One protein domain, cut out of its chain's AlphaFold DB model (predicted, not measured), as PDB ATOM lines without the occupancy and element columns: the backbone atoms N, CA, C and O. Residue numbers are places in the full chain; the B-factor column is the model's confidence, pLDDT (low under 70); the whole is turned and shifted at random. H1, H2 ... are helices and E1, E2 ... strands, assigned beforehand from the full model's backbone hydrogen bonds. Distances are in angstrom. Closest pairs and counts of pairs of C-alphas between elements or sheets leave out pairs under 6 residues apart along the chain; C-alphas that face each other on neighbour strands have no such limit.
ATOM      1  N   THR A 149      23.424  54.056  18.082       89.50
ATOM      2  CA  THR A 149      22.699  52.789  18.079       89.50
ATOM      3  C   THR A 149      21.340  52.982  18.732       89.50
ATOM      4  O   THR A 149      21.256  53.372  19.900       89.50
ATOM      5  N   VAL A 150      20.287  52.672  17.985       94.50
ATOM      6  CA  VAL A 150      18.921  52.590  18.490       94.50
ATOM      7  C   VAL A 150      18.522  51.124  18.463       94.50
ATOM      8  O   VAL A 150      18.209  50.580  17.408       94.50
ATOM      9  N   ASP A 151      18.582  50.486  19.628       94.31
ATOM     10  CA  ASP A 151      18.104  49.118  19.813       94.31
ATOM     11  C   ASP A 151      16.578  49.103  19.687       94.31
ATOM     12  O   ASP A 151      15.881  49.847  20.393       94.31
ATOM     13  N   LEU A 152      16.068  48.341  18.723       95.06
ATOM     14  CA  LEU A 152      14.638  48.225  18.504       95.06
ATOM     15  C   LEU A 152      14.028  47.243  19.512       95.06
ATOM     16  O   LEU A 152      14.662  46.729  20.422       95.06
ATOM     17  N   GLY A 153      12.711  47.111  19.450       90.69
ATOM     18  CA  GLY A 153      11.965  46.304  20.400       90.69
ATOM     19  C   GLY A 153      10.599  46.008  19.830       90.69
ATOM     20  O   GLY A 153      10.463  45.373  18.792       90.69
ATOM     21  N   ASN A 154       9.545  46.487  20.480       90.31
ATOM     22  CA  ASN A 154       8.163  46.277  20.031       90.31
ATOM     23  C   ASN A 154       7.293  47.537  20.138       90.31
ATOM     24  O   ASN A 154       6.063  47.456  20.158       90.31
ATOM     25  N   THR A 155       7.931  48.701  20.238       92.38
ATOM     26  CA  THR A 155       7.262  49.997  20.309       92.38
ATOM     27  C   THR A 155       7.675  50.867  19.131       92.38
ATOM     28  O   THR A 155       8.816  50.764  18.687       92.38
ATOM     29  N   PRO A 156       6.797  51.760  18.646       95.06
ATOM     30  CA  PRO A 156       7.177  52.746  17.645       95.06
ATOM     31  C   PRO A 156       8.349  53.622  18.100       95.06
ATOM     32  O   PRO A 156       8.455  53.961  19.281       95.06
ATOM     33  N   VAL A 157       9.179  54.023  17.142       96.88
ATOM     34  CA  VAL A 157      10.356  54.876  17.325       96.88
ATOM     35  C   VAL A 157      10.255  56.077  16.385       96.88
ATOM     36  O   VAL A 157       9.750  55.977  15.266       96.88
ATOM     37  N   THR A 158      10.735  57.231  16.834       97.31
ATOM     38  CA  THR A 158      10.908  58.413  15.987       97.31
ATOM     39  C   THR A 158      12.399  58.678  15.859       97.31
ATOM     40  O   THR A 158      13.052  58.896  16.877       97.31
ATOM     41  N   ALA A 159      12.906  58.637  14.627       94.88
ATOM     42  CA  ALA A 159      14.275  59.019  14.314       94.88
ATOM     43  C   ALA A 159      14.505  60.499  14.637       94.88
ATOM     44  O   ALA A 159      13.574  61.318  14.614       94.88
ATOM     45  N   THR A 160      15.741  60.824  14.983       91.75
ATOM     46  CA  THR A 160      16.186  62.179  15.270       91.75
ATOM     47  C   THR A 160      16.925  62.760  14.064       91.75
ATOM     48  O   THR A 160      16.667  62.377  12.933       91.75
ATOM     49  N   ALA A 161      17.758  63.776  14.287       83.62
ATOM     50  CA  ALA A 161      18.622  64.339  13.249       83.62
ATOM     51  C   ALA A 161      20.064  63.810  13.363       83.62
ATOM     52  O   ALA A 161      20.973  64.389  12.768       83.62
ATOM     53  N   ALA A 162      20.299  62.809  14.219       82.19
ATOM     54  CA  ALA A 162      21.594  62.159  14.331       82.19
ATOM     55  C   ALA A 162      21.733  61.131  13.197       82.19
ATOM     56  O   ALA A 162      20.812  60.911  12.426       82.19
ATOM     57  N   HIS A 163      22.913  60.526  13.065       82.62
ATOM     58  CA  HIS A 163      23.069  59.362  12.193       82.62
ATOM     59  C   HIS A 163      22.706  58.149  13.031       82.62
ATOM     60  O   HIS A 163      23.425  57.833  13.984       82.62
ATOM     61  N   GLU A 164      21.590  57.495  12.737       93.06
ATOM     62  CA  GLU A 164      21.071  56.428  13.585       93.06
ATOM     63  C   GLU A 164      21.184  55.057  12.917       93.06
ATOM     64  O   GLU A 164      20.848  54.844  11.752       93.06
ATOM     65  N   ALA A 165      21.715  54.099  13.678       92.81
ATOM     66  CA  ALA A 165      21.709  52.695  13.305       92.81
ATOM     67  C   ALA A 165      20.603  52.016  14.102       92.81
ATOM     68  O   ALA A 165      20.779  51.720  15.287       92.81
ATOM     69  N   PHE A 166      19.466  51.792  13.451       97.31
ATOM     70  CA  PHE A 166      18.340  51.092  14.052       97.31
ATOM     71  C   PHE A 166      18.599  49.590  13.975       97.31
ATOM     72  O   PHE A 166      18.591  49.008  12.887       97.31
ATOM     73  N   VAL A 167      18.875  48.983  15.126       95.69
ATOM     74  CA  VAL A 167      19.238  47.571  15.239       95.69
ATOM     75  C   VAL A 167      17.983  46.753  15.498       95.69
ATOM     76  O   VAL A 167      17.293  47.005  16.475       95.69
ATOM     77  N   TYR A 168      17.689  45.802  14.616       96.25
ATOM     78  CA  TYR A 168      16.592  44.851  14.756       96.25
ATOM     79  C   TYR A 168      17.143  43.443  14.995       96.25
ATOM     80  O   TYR A 168      17.844  42.901  14.130       96.25
ATOM     81  N   ASP A 169      16.768  42.820  16.106       93.81
ATOM     82  CA  ASP A 169      17.198  41.470  16.454       93.81
ATOM     83  C   ASP A 169      16.371  40.389  15.729       93.81
ATOM     84  O   ASP A 169      15.134  40.289  15.794       93.81
ATOM     85  N   PHE A 170      17.081  39.504  15.031       93.38
ATOM     86  CA  PHE A 170      16.512  38.345  14.358       93.38
ATOM     87  C   PHE A 170      17.321  37.074  14.601       93.38
ATOM     88  O   PHE A 170      18.407  37.090  15.163       93.38
ATOM     89  N   GLN A 171      16.761  35.933  14.209       93.00
ATOM     90  CA  GLN A 171      17.420  34.636  14.312       93.00
ATOM     91  C   GLN A 171      17.046  33.727  13.145       93.00
ATOM     92  O   GLN A 171      15.953  33.817  12.572       93.00
ATOM     93  N   MET A 172      17.924  32.771  12.861       92.12
ATOM     94  CA  MET A 172      17.683  31.727  11.871       92.12
ATOM     95  C   MET A 172      17.025  30.487  12.492       92.12
ATOM     96  O   MET A 172      17.629  29.777  13.294       92.12
ATOM     97  N   VAL A 173      15.803  30.159  12.057       90.12
ATOM     98  CA  VAL A 173      15.081  28.936  12.447       90.12
ATOM     99  C   VAL A 173      14.801  28.096  11.207       90.12
ATOM    100  O   VAL A 173      14.092  28.509  10.295       90.12
ATOM    101  N   GLY A 174      15.386  26.895  11.144       87.94
ATOM    102  CA  GLY A 174      15.183  25.987  10.007       87.94
ATOM    103  C   GLY A 174      15.644  26.563   8.661       87.94
ATOM    104  O   GLY A 174      15.040  26.265   7.635       87.94
ATOM    105  N   GLY A 175      16.683  27.409   8.667       88.56
ATOM    106  CA  GLY A 175      17.190  28.090   7.469       88.56
ATOM    107  C   GLY A 175      16.349  29.288   7.018       88.56
ATOM    108  O   GLY A 175      16.506  29.737   5.885       88.56
ATOM    109  N   ARG A 176      15.455  29.792   7.878       90.94
ATOM    110  CA  ARG A 176      14.610  30.962   7.617       90.94
ATOM    111  C   ARG A 176      14.858  32.049   8.657       90.94
ATOM    112  O   ARG A 176      14.993  31.730   9.836       90.94
ATOM    113  N   ALA A 177      14.882  33.305   8.229       92.25
ATOM    114  CA  ALA A 177      14.930  34.452   9.121       92.25
ATOM    115  C   ALA A 177      13.588  34.621   9.829       92.25
ATOM    116  O   ALA A 177      12.542  34.698   9.189       92.25
ATOM    117  N   THR A 178      13.640  34.690  11.152       91.06
ATOM    118  CA  THR A 178      12.496  34.887  12.045       91.06
ATOM    119  C   THR A 178      12.866  35.933  13.088       91.06
ATOM    120  O   THR A 178      14.048  36.127  13.367       91.06
ATOM    121  N   LYS A 179      11.887  36.613  13.687       87.50
ATOM    122  CA  LYS A 179      12.177  37.588  14.749       87.50
ATOM    123  C   LYS A 179      12.859  36.950  15.967       87.50
ATOM    124  O   LYS A 179      12.583  35.791  16.300       87.50
ATOM    125  N   ALA A 180      13.679  37.721  16.674       82.38
ATOM    126  CA  ALA A 180      14.295  37.306  17.926       82.38
ATOM    127  C   ALA A 180      14.202  38.439  18.946       82.38
ATOM    128  O   ALA A 180      14.865  39.446  18.797       82.38
ATOM    129  N   GLY A 181      13.365  38.295  19.976       81.75
ATOM    130  CA  GLY A 181      13.156  39.359  20.969       81.75
ATOM    131  C   GLY A 181      12.294  40.513  20.445       81.75
ATOM    132  O   GLY A 181      11.241  40.787  21.029       81.75
ATOM    133  N   ASP A 182      12.675  41.090  19.310       89.88
ATOM    134  CA  ASP A 182      11.995  42.216  18.687       89.88
ATOM    135  C   ASP A 182      10.650  41.829  18.070       89.88
ATOM    136  O   ASP A 182      10.411  40.706  17.607       89.88
ATOM    137  N   GLY A 183       9.717  42.772  18.146       90.75
ATOM    138  CA  GLY A 183       8.356  42.672  17.650       90.75
ATOM    139  C   GLY A 183       8.165  43.406  16.329       90.75
ATOM    140  O   GLY A 183       9.068  43.542  15.517       90.75
ATOM    141  N   GLU A 184       6.945  43.861  16.090       92.69
ATOM    142  CA  GLU A 184       6.664  44.762  14.979       92.69
ATOM    143  C   GLU A 184       6.966  46.197  15.421       92.69
ATOM    144  O   GLU A 184       6.478  46.649  16.461       92.69
ATOM    145  N   VAL A 185       7.791  46.900  14.649       94.94
ATOM    146  CA  VAL A 185       8.280  48.241  14.973       94.94
ATOM    147  C   VAL A 185       7.970  49.188  13.828       94.94
ATOM    148  O   VAL A 185       8.188  48.883  12.660       94.94
ATOM    149  N   THR A 186       7.474  50.374  14.164       96.12
ATOM    150  CA  THR A 186       7.276  51.463  13.207       96.12
ATOM    151  C   THR A 186       8.292  52.559  13.479       96.12
ATOM    152  O   THR A 186       8.369  53.033  14.609       96.12
ATOM    153  N   ILE A 187       9.028  52.986  12.454       97.94
ATOM    154  CA  ILE A 187       9.967  54.105  12.526       97.94
ATOM    155  C   ILE A 187       9.407  55.273  11.717       97.94
ATOM    156  O   ILE A 187       9.082  55.136  10.536       97.94
ATOM    157  N   THR A 188       9.292  56.434  12.355       97.19
ATOM    158  CA  THR A 188       8.931  57.700  11.703       97.19
ATOM    159  C   THR A 188      10.137  58.624  11.632       97.19
ATOM    160  O   THR A 188      10.875  58.704  12.608       97.19
ATOM    161  N   GLY A 189      10.274  59.386  10.548       93.75
ATOM    162  CA  GLY A 189      11.330  60.399  10.419       93.75
ATOM    163  C   GLY A 189      12.693  59.857   9.992       93.75
ATOM    164  O   GLY A 189      13.636  60.629  10.000       93.75
ATOM    165  N   PHE A 190      12.781  58.572   9.626       95.69
ATOM    166  CA  PHE A 190      14.005  57.953   9.111       95.69
ATOM    167  C   PHE A 190      14.532  58.744   7.907       95.69
ATOM    168  O   PHE A 190      13.776  59.007   6.963       95.69
ATOM    169  N   ASP A 191      15.808  59.103   7.930       91.94
ATOM    170  CA  ASP A 191      16.485  59.810   6.850       91.94
ATOM    171  C   ASP A 191      17.346  58.836   6.040       91.94
ATOM    172  O   ASP A 191      18.395  58.381   6.478       91.94
ATOM    173  N   VAL A 192      16.927  58.530   4.810       86.56
ATOM    174  CA  VAL A 192      17.650  57.602   3.920       86.56
ATOM    175  C   VAL A 192      19.074  58.048   3.570       86.56
ATOM    176  O   VAL A 192      19.846  57.236   3.069       86.56
ATOM    177  N   ALA A 193      19.426  59.319   3.788       81.88
ATOM    178  CA  ALA A 193      20.775  59.815   3.536       81.88
ATOM    179  C   ALA A 193      21.742  59.555   4.702       81.88
ATOM    180  O   ALA A 193      22.951  59.498   4.473       81.88
ATOM    181  N   THR A 194      21.237  59.429   5.932       82.75
ATOM    182  CA  THR A 194      22.060  59.461   7.154       82.75
ATOM    183  C   THR A 194      21.778  58.316   8.130       82.75
ATOM    184  O   THR A 194      22.663  57.952   8.905       82.75
ATOM    185  N   ASP A 195      20.609  57.683   8.045       91.44
ATOM    186  CA  ASP A 195      20.212  56.540   8.861       91.44
ATOM    187  C   ASP A 195      20.417  55.206   8.140       91.44
ATOM    188  O   ASP A 195      20.412  55.103   6.908       91.44
ATOM    189  N   LYS A 196      20.524  54.132   8.926       92.31
ATOM    190  CA  LYS A 196      20.539  52.760   8.407       92.31
ATOM    191  C   LYS A 196      19.742  51.789   9.262       92.31
ATOM    192  O   LYS A 196      19.553  51.983  10.464       92.31
ATOM    193  N   LEU A 197      19.337  50.691   8.634       96.62
ATOM    194  CA  LEU A 197      18.830  49.511   9.325       96.62
ATOM    195  C   LEU A 197      19.951  48.485   9.488       96.62
ATOM    196  O   LEU A 197      20.655  48.162   8.531       96.62
ATOM    197  N   VAL A 198      20.083  47.942  10.692       95.12
ATOM    198  CA  VAL A 198      21.017  46.863  11.006       95.12
ATOM    199  C   VAL A 198      20.214  45.665  11.493       95.12
ATOM    200  O   VAL A 198      19.585  45.726  12.541       95.12
ATOM    201  N   PHE A 199      20.232  44.562  10.753       95.06
ATOM    202  CA  PHE A 199      19.618  43.313  11.203       95.06
ATOM    203  C   PHE A 199      20.667  42.467  11.921       95.06
ATOM    204  O   PHE A 199      21.640  42.019  11.313       95.06
ATOM    205  N   ASN A 200      20.490  42.266  13.221       93.94
ATOM    206  CA  ASN A 200      21.424  41.547  14.078       93.94
ATOM    207  C   ASN A 200      20.973  40.091  14.272       93.94
ATOM    208  O   ASN A 200      19.907  39.836  14.832       93.94
ATOM    209  N   ASP A 201      21.756  39.128  13.779       92.94
ATOM    210  CA  ASP A 201      21.485  37.702  13.963       92.94
ATOM    211  C   ASP A 201      22.004  37.223  15.318       92.94
ATOM    212  O   ASP A 201      23.138  36.760  15.445       92.94
ATOM    213  N   VAL A 202      21.132  37.232  16.323       91.12
ATOM    214  CA  VAL A 202      21.471  36.797  17.687       91.12
ATOM    215  C   VAL A 202      21.612  35.274  17.832       91.12
ATOM    216  O   VAL A 202      21.857  34.770  18.931       91.12
ATOM    217  N   GLY A 203      21.398  34.513  16.753       84.69
ATOM    218  CA  GLY A 203      21.368  33.054  16.768       84.69
ATOM    219  C   GLY A 203      22.558  32.405  16.070       84.69
ATOM    220  O   GLY A 203      23.328  31.677  16.700       84.69
ATOM    221  N   SER A 204      22.661  32.582  14.748       80.75
ATOM    222  CA  SER A 204      23.618  31.832  13.919       80.75
ATOM    223  C   SER A 204      24.913  32.575  13.599       80.75
ATOM    224  O   SER A 204      25.847  31.958  13.081       80.75
ATOM    225  N   GLY A 205      24.992  33.858  13.952       81.12
ATOM    226  CA  GLY A 205      26.140  34.718  13.690       81.12
ATOM    227  C   GLY A 205      26.359  35.000  12.200       81.12
ATOM    228  O   GLY A 205      27.497  35.076  11.729       81.12
ATOM    229  N   LEU A 206      25.274  35.068  11.429       84.38
ATOM    230  CA  LEU A 206      25.300  35.204   9.981       84.38
ATOM    231  C   LEU A 206      25.448  36.674   9.562       84.38
ATOM    232  O   LEU A 206      24.563  37.488   9.799       84.38
ATOM    233  N   VAL A 207      26.531  36.987   8.845       90.06
ATOM    234  CA  VAL A 207      26.717  38.280   8.170       90.06
ATOM    235  C   VAL A 207      26.526  38.090   6.665       90.06
ATOM    236  O   VAL A 207      27.211  37.290   6.026       90.06
ATOM    237  N   LEU A 208      25.570  38.821   6.107       88.94
ATOM    238  CA  LEU A 208      25.079  38.773   4.734       88.94
ATOM    239  C   LEU A 208      25.296  40.103   4.011       88.94
ATOM    240  O   LEU A 208      25.208  41.184   4.593       88.94
ATOM    241  N   THR A 209      25.488  40.028   2.696       90.19
ATOM    242  CA  THR A 209      25.306  41.197   1.828       90.19
ATOM    243  C   THR A 209      23.822  41.555   1.720       90.19
ATOM    244  O   THR A 209      22.960  40.699   1.916       90.19
ATOM    245  N   GLU A 210      23.499  42.790   1.329       88.12
ATOM    246  CA  GLU A 210      22.105  43.213   1.110       88.12
ATOM    247  C   GLU A 210      21.367  42.283   0.128       88.12
ATOM    248  O   GLU A 210      20.237  41.872   0.380       88.12
ATOM    249  N   ALA A 211      22.029  41.874  -0.961       88.44
ATOM    250  CA  ALA A 211      21.460  40.934  -1.926       88.44
ATOM    251  C   ALA A 211      21.143  39.573  -1.285       88.44
ATOM    252  O   ALA A 211      20.068  39.021  -1.503       88.44
ATOM    253  N   GLN A 212      22.049  39.052  -0.452       94.31
ATOM    254  CA  GLN A 212      21.818  37.797   0.264       94.31
ATOM    255  C   GLN A 212      20.709  37.926   1.317       94.31
ATOM    256  O   GLN A 212      19.954  36.978   1.503       94.31
ATOM    257  N   PHE A 213      20.597  39.078   1.984       94.56
ATOM    258  CA  PHE A 213      19.522  39.361   2.933       94.56
ATOM    259  C   PHE A 213      18.154  39.433   2.236       94.56
ATOM    260  O   PHE A 213      17.195  38.829   2.705       94.56
ATOM    261  N   LYS A 214      18.067  40.100   1.079       93.25
ATOM    262  CA  LYS A 214      16.837  40.196   0.268       93.25
ATOM    263  C   LYS A 214      16.340  38.841  -0.220       93.25
ATOM    264  O   LYS A 214      15.134  38.611  -0.256       93.25
ATOM    265  N   ASP A 215      17.264  37.948  -0.560       95.44
ATOM    266  CA  ASP A 215      16.957  36.590  -1.013       95.44
ATOM    267  C   ASP A 215      16.777  35.590   0.148       95.44
ATOM    268  O   ASP A 215      16.470  34.414  -0.077       95.44
ATOM    269  N   LEU A 216      16.971  36.027   1.399       93.81
ATOM    270  CA  LEU A 216      16.944  35.154   2.564       93.81
ATOM    271  C   LEU A 216      15.519  34.629   2.814       93.81
ATOM    272  O   LEU A 216      14.580  35.417   2.964       93.81
ATOM    273  N   PRO A 217      15.315  33.302   2.927       93.31
ATOM    274  CA  PRO A 217      14.000  32.758   3.232       93.31
ATOM    275  C   PRO A 217      13.437  33.347   4.527       93.31
ATOM    276  O   PRO A 217      14.102  33.329   5.555       93.31
ATOM    277  N   GLY A 218      12.197  33.833   4.487       90.81
ATOM    278  CA  GLY A 218      11.555  34.496   5.627       90.81
ATOM    279  C   GLY A 218      11.596  36.021   5.536       90.81
ATOM    280  O   GLY A 218      10.670  36.651   6.027       90.81
ATOM    281  N   VAL A 219      12.558  36.627   4.837       94.31
ATOM    282  CA  VAL A 219      12.540  38.076   4.596       94.31
ATOM    283  C   VAL A 219      11.463  38.407   3.561       94.31
ATOM    284  O   VAL A 219      11.409  37.826   2.478       94.31
ATOM    285  N   VAL A 220      10.569  39.331   3.909       94.00
ATOM    286  CA  VAL A 220       9.502  39.819   3.033       94.00
ATOM    287  C   VAL A 220       9.517  41.339   3.044       94.00
ATOM    288  O   VAL A 220       9.203  41.961   4.056       94.00
ATOM    289  N   ILE A 221       9.850  41.934   1.902       95.31
ATOM    290  CA  ILE A 221       9.893  43.385   1.726       95.31
ATOM    291  C   ILE A 221       8.656  43.815   0.946       95.31
ATOM    292  O   ILE A 221       8.344  43.266  -0.111       95.31
ATOM    293  N   THR A 222       7.925  44.788   1.480       94.12
ATOM    294  CA  THR A 222       6.697  45.310   0.874       94.12
ATOM    295  C   THR A 222       6.680  46.826   0.917       94.12
ATOM    296  O   THR A 222       7.231  47.440   1.826       94.12
ATOM    297  N   GLU A 223       6.016  47.438  -0.058       94.62
ATOM    298  CA  GLU A 223       5.709  48.865  -0.043       94.62
ATOM    299  C   GLU A 223       4.198  49.091  -0.020       94.62
ATOM    300  O   GLU A 223       3.427  48.353  -0.636       94.62
ATOM    301  N   ASN A 224       3.778  50.156   0.660       94.81
ATOM    302  CA  ASN A 224       2.434  50.703   0.568       94.81
ATOM    303  C   ASN A 224       2.517  52.161   0.082       94.81
ATOM    304  O   ASN A 224       2.761  53.061   0.889       94.81
ATOM    305  N   PRO A 225       2.284  52.427  -1.216       94.25
ATOM    306  CA  PRO A 225       2.367  53.778  -1.776       94.25
ATOM    307  C   PRO A 225       1.204  54.688  -1.352       94.25
ATOM    308  O   PRO A 225       1.220  55.880  -1.645       94.25
ATOM    309  N   PHE A 226       0.177  54.144  -0.694       94.62
ATOM    310  CA  PHE A 226      -0.970  54.906  -0.195       94.62
ATOM    311  C   PHE A 226      -0.871  55.210   1.303       94.62
ATOM    312  O   PHE A 226      -1.766  55.857   1.849       94.62
ATOM    313  N   ALA A 227       0.181  54.734   1.979       92.56
ATOM    314  CA  ALA A 227       0.421  55.080   3.371       92.56
ATOM    315  C   ALA A 227       0.715  56.581   3.506       92.56
ATOM    316  O   ALA A 227       1.332  57.193   2.634       92.56
ATOM    317  N   LEU A 228       0.240  57.169   4.604       89.44
ATOM    318  CA  LEU A 228       0.509  58.560   4.946       89.44
ATOM    319  C   LEU A 228       1.509  58.641   6.107       89.44
ATOM    320  O   LEU A 228       1.436  57.806   7.011       89.44
ATOM    321  N   PRO A 229       2.372  59.673   6.131       91.31
ATOM    322  CA  PRO A 229       2.570  60.683   5.088       91.31
ATOM    323  C   PRO A 229       3.154  60.098   3.789       91.31
ATOM    324  O   PRO A 229       3.806  59.057   3.790       91.31
ATOM    325  N   ALA A 230       2.891  60.775   2.668       85.75
ATOM    326  CA  ALA A 230       3.514  60.452   1.384       85.75
ATOM    327  C   ALA A 230       5.051  60.595   1.485       85.75
ATOM    328  O   ALA A 230       5.505  61.420   2.281       85.75
ATOM    329  N   PRO A 231       5.854  59.873   0.677       87.75
ATOM    330  CA  PRO A 231       5.497  59.038  -0.481       87.75
ATOM    331  C   PRO A 231       4.912  57.641  -0.200       87.75
ATOM    332  O   PRO A 231       4.588  56.943  -1.161       87.75
ATOM    333  N   GLY A 232       4.774  57.211   1.057       93.25
ATOM    334  CA  GLY A 232       4.260  55.880   1.397       93.25
ATOM    335  C   GLY A 232       4.980  55.271   2.596       93.25
ATOM    336  O   GLY A 232       5.506  55.986   3.443       93.25
ATOM    337  N   SER A 233       5.005  53.944   2.666       95.62
ATOM    338  CA  SER A 233       5.791  53.205   3.658       95.62
ATOM    339  C   SER A 233       6.464  51.980   3.044       95.62
ATOM    340  O   SER A 233       5.838  51.287   2.238       95.62
ATOM    341  N   THR A 234       7.668  51.650   3.506       97.50
ATOM    342  CA  THR A 234       8.364  50.385   3.229       97.50
ATOM    343  C   THR A 234       8.327  49.532   4.488       97.50
ATOM    344  O   THR A 234       8.551  50.043   5.578       97.50
ATOM    345  N   SER A 235       8.031  48.241   4.374       95.56
ATOM    346  CA  SER A 235       8.103  47.298   5.492       95.56
ATOM    347  C   SER A 235       8.986  46.109   5.150       95.56
ATOM    348  O   SER A 235       8.848  45.537   4.070       95.56
ATOM    349  N   ILE A 236       9.852  45.729   6.086       96.19
ATOM    350  CA  ILE A 236      10.706  44.543   6.032       96.19
ATOM    351  C   ILE A 236      10.257  43.618   7.163       96.19
ATOM    352  O   ILE A 236      10.503  43.900   8.334       96.19
ATOM    353  N   TYR A 237       9.572  42.532   6.815       94.19
ATOM    354  CA  TYR A 237       9.063  41.545   7.767       94.19
ATOM    355  C   TYR A 237       9.892  40.268   7.754       94.19
ATOM    356  O   TYR A 237      10.403  39.863   6.709       94.19
ATOM    357  N   LEU A 238       9.962  39.608   8.911       92.75
ATOM    358  CA  LEU A 238      10.651  38.336   9.099       92.75
ATOM    359  C   LEU A 238       9.650  37.225   9.418       92.75
ATOM    360  O   LEU A 238       9.014  37.215  10.469       92.75
ATOM    361  N   ASP A 239       9.535  36.303   8.472       89.06
ATOM    362  CA  ASP A 239       8.602  35.182   8.394       89.06
ATOM    363  C   ASP A 239       7.161  35.567   8.772       89.06
ATOM    364  O   ASP A 239       6.598  35.004   9.709       89.06
ATOM    365  N   PRO A 240       6.507  36.490   8.034       84.12
ATOM    366  CA  PRO A 240       5.148  36.951   8.353       84.12
ATOM    367  C   PRO A 240       4.054  35.871   8.179       84.12
ATOM    368  O   PRO A 240       2.860  36.178   8.164       84.12
ATOM    369  N   VAL A 241       4.424  34.596   8.013       68.50
ATOM    370  CA  VAL A 241       3.499  33.468   7.876       68.50
ATOM    371  C   VAL A 241       3.168  32.908   9.263       68.50
ATOM    372  O   VAL A 241       3.971  32.229   9.893       68.50
ATOM    373  N   GLY A 242       1.939  33.149   9.720       54.62
ATOM    374  CA  GLY A 242       1.510  32.849  11.092       54.62
ATOM    375  C   GLY A 242       1.525  34.112  11.953       54.62
ATOM    376  O   GLY A 242       2.128  35.108  11.582       54.62
ATOM    377  N   ALA A 243       0.806  34.116  13.079       53.94
ATOM    378  CA  ALA A 243       0.505  35.306  13.894       53.94
ATOM    379  C   ALA A 243       1.717  35.955  14.614       53.94
ATOM    380  O   ALA A 243       1.570  36.559  15.674       53.94
ATOM    381  N   VAL A 244       2.925  35.806  14.073       53.06
ATOM    382  CA  VAL A 244       4.190  36.273  14.629       53.06
ATOM    383  C   VAL A 244       4.749  37.344  13.691       53.06
ATOM    384  O   VAL A 244       5.716  37.119  12.982       53.06
ATOM    385  N   VAL A 245       4.124  38.523  13.678       68.12
ATOM    386  CA  VAL A 245       4.612  39.658  12.881       68.12
ATOM    387  C   VAL A 245       5.792  40.271  13.634       68.12
ATOM    388  O   VAL A 245       5.636  40.788  14.741       68.12
ATOM    389  N   GLY A 246       6.996  40.067  13.117       88.69
ATOM    390  CA  GLY A 246       8.185  40.812  13.506       88.69
ATOM    391  C   GLY A 246       8.743  41.489  12.268       88.69
ATOM    392  O   GLY A 246       8.691  40.916  11.175       88.69
ATOM    393  N   GLY A 247       9.202  42.721  12.418       93.75
ATOM    394  CA  GLY A 247       9.702  43.502  11.302       93.75
ATOM    395  C   GLY A 247       9.666  44.993  11.561       93.75
ATOM    396  O   GLY A 247       9.140  45.462  12.571       93.75
ATOM    397  N   VAL A 248      10.215  45.727  10.603       96.56
ATOM    398  CA  VAL A 248      10.345  47.179  10.655       96.56
ATOM    399  C   VAL A 248       9.517  47.793   9.537       96.56
ATOM    400  O   VAL A 248       9.673  47.431   8.371       96.56
ATOM    401  N   THR A 249       8.672  48.758   9.882       96.81
ATOM    402  CA  THR A 249       7.961  49.620   8.935       96.81
ATOM    403  C   THR A 249       8.527  51.030   9.001       96.81
ATOM    404  O   THR A 249       8.416  51.699  10.025       96.81
ATOM    405  N   LEU A 250       9.081  51.504   7.888       97.94
ATOM    406  CA  LEU A 250       9.515  52.883   7.705       97.94
ATOM    407  C   LEU A 250       8.369  53.720   7.137       97.94
ATOM    408  O   LEU A 250       7.856  53.450   6.049       97.94
ATOM    409  N   VAL A 251       7.966  54.742   7.881       97.00
ATOM    410  CA  VAL A 251       6.880  55.654   7.519       97.00
ATOM    411  C   VAL A 251       7.432  56.844   6.740       97.00
ATOM    412  O   VAL A 251       8.388  57.478   7.175       97.00
ATOM    413  N   GLY A 252       6.794  57.194   5.623       93.31
ATOM    414  CA  GLY A 252       7.226  58.293   4.757       93.31
ATOM    415  C   GLY A 252       8.323  57.907   3.762       93.31
ATOM    416  O   GLY A 252       8.919  58.784   3.152       93.31
ATOM    417  N   ILE A 253       8.595  56.615   3.570       94.25
ATOM    418  CA  ILE A 253       9.621  56.121   2.643       94.25
ATOM    419  C   ILE A 253       8.989  55.096   1.709       94.25
ATOM    420  O   ILE A 253       8.245  54.227   2.151       94.25
ATOM    421  N   LYS A 254       9.285  55.191   0.410       94.31
ATOM    422  CA  LYS A 254       8.859  54.216  -0.597       94.31
ATOM    423  C   LYS A 254      10.082  53.671  -1.326       94.31
ATOM    424  O   LYS A 254      10.594  54.315  -2.237       94.31
ATOM    425  N   ASP A 255      10.506  52.482  -0.928       92.31
ATOM    426  CA  ASP A 255      11.709  51.834  -1.442       92.31
ATOM    427  C   ASP A 255      11.701  50.320  -1.158       92.31
ATOM    428  O   ASP A 255      12.519  49.802  -0.401       92.31
ATOM    429  N   ALA A 256      10.762  49.573  -1.751       92.19
ATOM    430  CA  ALA A 256      10.762  48.108  -1.618       92.19
ATOM    431  C   ALA A 256      11.975  47.432  -2.286       92.19
ATOM    432  O   ALA A 256      12.231  46.251  -2.058       92.19
ATOM    433  N   ALA A 257      12.714  48.163  -3.125       90.50
ATOM    434  CA  ALA A 257      13.933  47.671  -3.746       90.50
ATOM    435  C   ALA A 257      15.154  47.768  -2.821       90.50
ATOM    436  O   ALA A 257      16.169  47.160  -3.159       90.50
ATOM    437  N   LEU A 258      15.060  48.486  -1.692       89.75
ATOM    438  CA  LEU A 258      16.195  48.863  -0.839       89.75
ATOM    439  C   LEU A 258      17.306  49.569  -1.637       89.75
ATOM    440  O   LEU A 258      18.483  49.291  -1.469       89.75
ATOM    441  N   ALA A 259      16.928  50.430  -2.583       85.88
ATOM    442  CA  ALA A 259      17.872  51.163  -3.427       85.88
ATOM    443  C   ALA A 259      18.416  52.436  -2.757       85.88
ATOM    444  O   ALA A 259      19.440  52.966  -3.180       85.88
ATOM    445  N   THR A 260      17.696  52.947  -1.761       83.00
ATOM    446  CA  THR A 260      18.008  54.163  -1.000       83.00
ATOM    447  C   THR A 260      18.134  53.886   0.493       83.00
ATOM    448  O   THR A 260      18.939  54.525   1.155       83.00
ATOM    449  N   ILE A 261      17.379  52.923   1.029       89.38
ATOM    450  CA  ILE A 261      17.521  52.472   2.415       89.38
ATOM    451  C   ILE A 261      18.797  51.638   2.528       89.38
ATOM    452  O   ILE A 261      18.903  50.581   1.908       89.38
ATOM    453  N   VAL A 262      19.728  52.066   3.378       89.81
ATOM    454  CA  VAL A 262      20.914  51.270   3.706       89.81
ATOM    455  C   VAL A 262      20.528  50.154   4.675       89.81
ATOM    456  O   VAL A 262      20.006  50.412   5.764       89.81
ATOM    457  N   VAL A 263      20.804  48.909   4.281       90.94
ATOM    458  CA  VAL A 263      20.590  47.718   5.108       90.94
ATOM    459  C   VAL A 263      21.902  46.970   5.303       90.94
ATOM    460  O   VAL A 263      22.558  46.564   4.344       90.94
ATOM    461  N   GLU A 264      22.250  46.737   6.562       90.75
ATOM    462  CA  GLU A 264      23.383  45.918   6.975       90.75
ATOM    463  C   GLU A 264      22.909  44.716   7.794       90.75
ATOM    464  O   GLU A 264      21.815  44.713   8.364       90.75
ATOM    465  N   THR A 265      23.757  43.695   7.882       90.62
ATOM    466  CA  THR A 265      23.550  42.579   8.806       90.62
ATOM    467  C   THR A 265      24.760  42.410   9.713       90.62
ATOM    468  O   THR A 265      25.895  42.667   9.306       90.62
ATOM    469  N   THR A 266      24.509  42.010  10.954       87.69
ATOM    470  CA  THR A 266      25.522  41.807  11.998       87.69
ATOM    471  C   THR A 266      25.213  40.545  12.799       87.69
ATOM    472  O   THR A 266      24.203  39.889  12.546       87.69
TER     473      THR A 266
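Overview. This is residues 149 to 266 of the 267 residues of an uncharacterized protein of Candidatus Accumulibacter aalborgensis (UniProt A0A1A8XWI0). Two sheets lie face to face as a sandwich, with their strands nearly aligned: a branched, strongly twisted sheet of E1, E2, E3, E5 and E9, and a sheet of four strands in the order E4, E8, E7, E6. The short helix H1 sits at one side, near E9 and E6, and the long link from E1 to E2 passes by E4, where residues 157 to 158 pair with it. The printed part has 118 residues with one named helix and nine named strands, in the order E1, E2, E3, E4, E5, H1, E6, E7, E8, E9; the class is mostly strand, though under half of the residues are in named elements. In the branched sheet E2 and E3 are antiparallel and the other neighbours parallel, while the four-stranded sheet is mixed. The whole is compact and rounded, with a radius of gyration of the C-alphas of 13.1 A and spans of 37 by 28 by 27 A.

Along the chain. E1, residues 149 to 151, begins at C-alpha 149 (22.699, 52.789, 18.079). E2, residues 164 to 173, is the longest strand at 28.2 A. E3 is residues 176 to 179, E4 184 to 188 and E5 196 to 201, 16.1 A long. H1 is residues 210 to 214, 6.1 A. E6, residues 219 to 224, measures 16.7 A, and E7, 233 to 238, 16.6 A. E8 is residues 247 to 251, and E9, 262 to 266, ends at C-alpha 266 (25.522, 41.807, 11.998).

Arrangement. E1 and E3 lie on one side of E2, beside residues 165 to 167 and 170 to 173, and E5 on the other side. N 150 and O 165 are 2.9 A apart, N 171 and O 178 2.8 A, and N 168 and O 198 2.8 A. E9 is parallel to E5, with N 199 and O 264 at 2.9 A. E6, E7 and E8 form a meander, each strand the antiparallel neighbour of the one before; N 222 and O 235 are 2.8 A apart, N 250 and O 234 2.8 A. E4 is parallel to E8, with N 187 and O 249 at 2.8 A. The closest C-alphas of E3 and E7, Thr 178 and Leu 238, are 4.9 A apart. H1 is on the branched sheet, over none of its strands; its closest C-alpha pair with E9, Glu 210 and Val 263, is 6.2 A apart. In H1 every O i to N i+4 pair is within hydrogen-bond range.

Size, cuts and confidence. The C-alphas farthest apart, of Ala 161 and Gly 174, are 38.6 A apart. The printed part has no cut, and the link from E1 to E2 is long. Mean pLDDT of the printed part is 90.2; residues 241 to 245 are under 70.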